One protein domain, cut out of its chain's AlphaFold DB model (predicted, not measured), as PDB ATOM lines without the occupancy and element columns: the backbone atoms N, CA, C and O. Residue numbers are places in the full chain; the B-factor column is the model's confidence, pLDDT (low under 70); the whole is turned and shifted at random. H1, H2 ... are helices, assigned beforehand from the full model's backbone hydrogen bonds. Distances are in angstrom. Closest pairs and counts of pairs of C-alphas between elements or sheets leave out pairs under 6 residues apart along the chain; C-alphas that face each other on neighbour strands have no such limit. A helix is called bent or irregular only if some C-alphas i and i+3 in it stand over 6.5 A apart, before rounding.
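AT A GLANCE: This is residues 4 to 44 of the 49 residues of the protein "Cbb3-type cytochrome c oxidase subunit 3" of Rhodospirillales bacterium (UniProt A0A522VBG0). One long helix, H1, makes nearly the whole length of an L, and a shorter helix, H2, turns off sharply from its far end as the short arm. The two helices meet at a corner, and residues 4 to 26 of H1 stick out with nothing beside them. The printed part has 41 residues with two named helices, H1 then H2 along the chain, no named strand, and the class all helix. The whole is extended, with a radius of gyration of the C-alphas of 16.3 A and spans of 50 by 18 by 6 A.

HOW THE PARTS SIT: H1, residues 4 to 30, is the longest helix, and H2 is residues 32 to 44. They only just touch, and only at the corner by their link, with 3 pairs of C-alphas within 8 A. The closest C-alphas of the two helices are those of Ala 29 and Lys 35, 5.6 A apart. H1 touches H2 with residues 28 to 29 alone, and H2 touches H1 with residues 34 to 38 alone. Their lines are about perpendicular, at 78 degrees, and their centres are 26.5 A apart. The O i to N i+4 pairs within hydrogen-bond range are 20 of 23 in H1 and 7 of 9 in H2.

IN THESE COORDINATES: H1 begins at C-alpha 4, (82.263, 100.360, 21.206), and measures 39.9 A to C-alpha 30 at (103.658, 111.097, 53.174). It is only just irregular: C-alphas 9 and 12 are 6.55 A apart. H2 measures 19.5 A and ends at C-alpha 44, (98.415, 126.803, 60.983). It is irregular, with C-alphas 33 and 36 7.1 A apart.

THE WHOLE: The two C-alphas farthest apart are those of Glu 5 and Ile 44, at 50.6 A. The printed part has no cut, and the link from H1 to H2, one residue, is tight. The mean pLDDT of the printed part is 95.3, and no printed residue is under 70.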
ATOM      1  N   GLU A   4      82.811 100.922  19.972       94.50
ATOM      2  CA  GLU A   4      82.263 100.360  21.206       94.50
ATOM      3  C   GLU A   4      83.304  99.498  21.937       94.50
ATOM      4  O   GLU A   4      83.536  99.674  23.129       94.50
ATOM      5  N   GLU A   5      84.012  98.626  21.215       93.19
ATOM      6  CA  GLU A   5      85.087  97.798  21.783       93.19
ATOM      7  C   GLU A   5      86.244  98.649  22.329       93.19
ATOM      8  O   GLU A   5      86.774  98.367  23.405       93.19
ATOM      9  N   ILE A   6      86.613  99.726  21.623       94.44
ATOM     10  CA  ILE A   6      87.638 100.676  22.084       94.44
ATOM     11  C   ILE A   6      87.183 101.363  23.373       94.44
ATOM     12  O   ILE A   6      87.962 101.476  24.320       94.44
ATOM     13  N   TYR A   7      85.925 101.806  23.428       93.69
ATOM     14  CA  TYR A   7      85.369 102.459  24.610       93.69
ATOM     15  C   TYR A   7      85.351 101.523  25.822       93.69
ATOM     16  O   TYR A   7      85.782 101.911  26.913       93.69
ATOM     17  N   GLN A   8      84.918 100.277  25.628       93.75
ATOM     18  CA  GLN A   8      84.889  99.272  26.689       93.75
ATOM     19  C   GLN A   8      86.288  98.966  27.235       93.75
ATOM     20  O   GLN A   8      86.436  98.775  28.442       93.75
ATOM     21  N   LEU A   9      87.320  98.998  26.387       92.94
ATOM     22  CA  LEU A   9      88.708  98.815  26.814       92.94
ATOM     23  C   LEU A   9      89.292 100.064  27.500       92.94
ATOM     24  O   LEU A   9      90.005  99.953  28.497       92.94
ATOM     25  N   ALA A  10      88.987 101.262  26.997       93.44
ATOM     26  CA  ALA A  10      89.527 102.523  27.511       93.44
ATOM     27  C   ALA A  10      88.925 102.931  28.865       93.44
ATOM     28  O   ALA A  10      89.610 103.519  29.708       93.44
ATOM     29  N   ARG A  11      87.648 102.617  29.101       92.50
ATOM     30  CA  ARG A  11      86.932 103.022  30.318       92.50
ATOM     31  C   ARG A  11      87.579 102.546  31.631       92.50
ATOM     32  O   ARG A  11      87.778 103.393  32.502       92.50
ATOM     33  N   PRO A  12      87.945 101.264  31.819       95.12
ATOM     34  CA  PRO A  12      88.620 100.828  33.043       95.12
ATOM     35  C   PRO A  12      90.047 101.381  33.170       95.12
ATOM     36  O   PRO A  12      90.489 101.654  34.286       95.12
ATOM     37  N   LEU A  13      90.755 101.609  32.053       96.19
ATOM     38  CA  LEU A  13      92.091 102.218  32.069       96.19
ATOM     39  C   LEU A  13      92.059 103.626  32.668       96.19
ATOM     40  O   LEU A  13      92.950 103.982  33.435       96.19
ATOM     41  N   TRP A  14      91.004 104.398  32.390       95.69
ATOM     42  CA  TRP A  14      90.806 105.705  33.014       95.69
ATOM     43  C   TRP A  14      90.651 105.608  34.539       95.69
ATOM     44  O   TRP A  14      91.281 106.363  35.278       95.69
ATOM     45  N   THR A  15      89.867 104.649  35.035       95.81
ATOM     46  CA  THR A  15      89.712 104.423  36.481       95.81
ATOM     47  C   THR A  15      91.037 104.050  37.142       95.81
ATOM     48  O   THR A  15      91.396 104.632  38.167       95.81
ATOM     49  N   VAL A  16      91.789 103.120  36.544       97.69
ATOM     50  CA  VAL A  16      93.114 102.719  37.045       97.69
ATOM     51  C   VAL A  16      94.078 103.904  37.032       97.69
ATOM     52  O   VAL A  16      94.807 104.109  37.999       97.69
ATOM     53  N   TRP A  17      94.050 104.722  35.980       97.69
ATOM     54  CA  TRP A  17      94.885 105.913  35.873       97.69
ATOM     55  C   TRP A  17      94.646 106.899  37.023       97.69
ATOM     56  O   TRP A  17      95.597 107.319  37.681       97.69
ATOM     57  N   ILE A  18      93.385 107.212  37.334       97.81
ATOM     58  CA  ILE A  18      93.053 108.101  38.458       97.81
ATOM     59  C   ILE A  18      93.471 107.487  39.800       97.81
ATOM     60  O   ILE A  18      93.985 108.195  40.666       97.81
ATOM     61  N   PHE A  19      93.316 106.173  39.964       98.25
ATOM     62  CA  PHE A  19      93.772 105.480  41.168       98.25
ATOM     63  C   PHE A  19      95.299 105.560  41.347       98.25
ATOM     64  O   PHE A  19      95.776 105.834  42.448       98.25
ATOM     65  N   LEU A  20      96.071 105.406  40.266       98.62
ATOM     66  CA  LEU A  20      97.527 105.572  40.292       98.62
ATOM     67  C   LEU A  20      97.937 107.005  40.643       98.62
ATOM     68  O   LEU A  20      98.847 107.195  41.451       98.62
ATOM     69  N   VAL A  21      97.253 108.011  40.091       98.62
ATOM     70  CA  VAL A  21      97.486 109.422  40.443       98.62
ATOM     71  C   VAL A  21      97.205 109.664  41.926       98.62
ATOM     72  O   VAL A  21      98.025 110.282  42.605       98.62
ATOM     73  N   PHE A  22      96.098 109.138  42.455       98.44
ATOM     74  CA  PHE A  22      95.771 109.246  43.877       98.44
ATOM     75  C   PHE A  22      96.865 108.634  44.760       98.44
ATOM     76  O   PHE A  22      97.362 109.302  45.667       98.44
ATOM     77  N   ILE A  23      97.301 107.406  44.460       98.69
ATOM     78  CA  ILE A  23      98.407 106.764  45.184       98.69
ATOM     79  C   ILE A  23      99.682 107.600  45.078       98.69
ATOM     80  O   ILE A  23     100.371 107.776  46.080       98.69
ATOM     81  N   GLY A  24      99.987 108.146  43.901       98.38
ATOM     82  CA  GLY A  24     101.136 109.025  43.696       98.38
ATOM     83  C   GLY A  24     101.097 110.261  44.598       98.38
ATOM     84  O   GLY A  24     102.105 110.596  45.216       98.38
ATOM     85  N   ILE A  25      99.931 110.898  44.736       98.19
ATOM     86  CA  ILE A  25      99.735 112.052  45.627       98.19
ATOM     87  C   ILE A  25      99.890 111.643  47.092       98.19
ATOM     88  O   ILE A  25     100.582 112.336  47.835       98.19
ATOM     89  N   VAL A  26      99.297 110.522  47.510       98.06
ATOM     90  CA  VAL A  26      99.439 110.004  48.882       98.06
ATOM     91  C   VAL A  26     100.910 109.707  49.176       98.06
ATOM     92  O   VAL A  26     101.459 110.210  50.153       98.06
ATOM     93  N   ALA A  27     101.581 108.956  48.304       98.19
ATOM     94  CA  ALA A  27     102.995 108.636  48.451       98.19
ATOM     95  C   ALA A  27     103.854 109.906  48.520       98.19
ATOM     96  O   ALA A  27     104.709 110.014  49.395       98.19
ATOM     97  N   TRP A  28     103.594 110.889  47.654       97.50
ATOM     98  CA  TRP A  28     104.271 112.185  47.680       97.50
ATOM     99  C   TRP A  28     104.017 112.946  48.986       97.50
ATOM    100  O   TRP A  28     104.973 113.452  49.574       97.50
ATOM    101  N   ALA A  29     102.772 113.007  49.461       97.19
ATOM    102  CA  ALA A  29     102.400 113.736  50.669       97.19
ATOM    103  C   ALA A  29     103.043 113.134  51.927       97.19
ATOM    104  O   ALA A  29     103.558 113.864  52.770       97.19
ATOM    105  N   PHE A  30     103.075 111.802  52.028       96.12
ATOM    106  CA  PHE A  30     103.658 111.097  53.174       96.12
ATOM    107  C   PHE A  30     105.171 110.858  53.058       96.12
ATOM    108  O   PHE A  30     105.787 110.391  54.018       96.12
ATOM    109  N   TRP A  31     105.798 111.201  51.928       97.56
ATOM    110  CA  TRP A  31     107.247 111.086  51.767       97.56
ATOM    111  C   TRP A  31     107.983 112.001  52.763       97.56
ATOM    112  O   TRP A  31     107.568 113.152  52.930       97.56
ATOM    113  N   PRO A  32     109.114 111.575  53.369       93.50
ATOM    114  CA  PRO A  32     109.790 112.328  54.436       93.50
ATOM    115  C   PRO A  32     110.101 113.791  54.097       93.50
ATOM    116  O   PRO A  32     110.020 114.662  54.956       93.50
ATOM    117  N   LYS A  33     110.413 114.070  52.826       93.75
ATOM    118  CA  LYS A  33     110.722 115.418  52.328       93.75
ATOM    119  C   LYS A  33     109.529 116.382  52.392       93.75
ATOM    120  O   LYS A  33     109.736 117.578  52.563       93.75
ATOM    121  N   ASN A  34     108.305 115.884  52.219       95.81
ATOM    122  CA  ASN A  34     107.104 116.719  52.118       95.81
ATOM    123  C   ASN A  34     106.254 116.656  53.386       95.81
ATOM    124  O   ASN A  34     105.656 117.664  53.757       95.81
ATOM    125  N   LYS A  35     106.242 115.503  54.065       93.75
ATOM    126  CA  LYS A  35     105.390 115.231  55.222       93.75
ATOM    127  C   LYS A  35     105.488 116.313  56.300       93.75
ATOM    128  O   LYS A  35     104.468 116.887  56.654       93.75
ATOM    129  N   ALA A  36     106.700 116.647  56.753       93.00
ATOM    130  CA  ALA A  36     106.899 117.628  57.826       93.00
ATOM    131  C   ALA A  36     106.338 119.017  57.472       93.00
ATOM    132  O   ALA A  36     105.657 119.644  58.277       93.00
ATOM    133  N   LYS A  37     106.562 119.471  56.231       93.00
ATOM    134  CA  LYS A  37     106.040 120.753  55.738       93.00
ATOM    135  C   LYS A  37     104.512 120.747  55.635       93.00
ATOM    136  O   LYS A  37     103.862 121.735  55.955       93.00
ATOM    137  N   LEU A  38     103.932 119.644  55.162       94.50
ATOM    138  CA  LEU A  38     102.481 119.510  55.030       94.50
ATOM    139  C   LEU A  38     101.787 119.445  56.397       94.50
ATOM    140  O   LEU A  38     100.737 120.064  56.565       94.50
ATOM    141  N   GLU A  39     102.383 118.763  57.376       93.25
ATOM    142  CA  GLU A  39     101.904 118.750  58.764       93.25
ATOM    143  C   GLU A  39     101.973 120.148  59.395       93.25
ATOM    144  O   GLU A  39     100.998 120.598  59.999       93.25
ATOM    145  N   GLU A  40     103.071 120.882  59.182       92.88
ATOM    146  CA  GLU A  40     103.193 122.270  59.637       92.88
ATOM    147  C   GLU A  40     102.086 123.155  59.051       92.88
ATOM    148  O   GLU A  40     101.431 123.890  59.793       92.88
ATOM    149  N   HIS A  41     101.826 123.057  57.745       93.12
ATOM    150  CA  HIS A  41     100.749 123.815  57.110       93.12
ATOM    151  C   HIS A  41      99.368 123.458  57.679       93.12
ATOM    152  O   HIS A  41      98.543 124.345  57.893       93.12
ATOM    153  N   GLY A  42      99.118 122.174  57.948       90.25
ATOM    154  CA  GLY A  42      97.869 121.715  58.559       90.25
ATOM    155  C   GLY A  42      97.664 122.235  59.984       90.25
ATOM    156  O   GLY A  42      96.526 122.408  60.411       90.25
ATOM    157  N   SER A  43      98.753 122.530  60.700       91.38
ATOM    158  CA  SER A  43      98.705 123.082  62.056       91.38
ATOM    159  C   SER A  43      98.465 124.593  62.118       91.38
ATOM    160  O   SER A  43      98.173 125.086  63.199       91.38
ATOM    161  N   ILE A  44      98.551 125.331  61.000       90.19
ATOM    162  CA  ILE A  44      98.415 126.803  60.983       90.19
ATOM    163  C   ILE A  44      97.143 127.289  61.702       90.19
ATOM    164  O   ILE A  44      97.274 128.170  62.543       90.19
TER     165      ILE A  44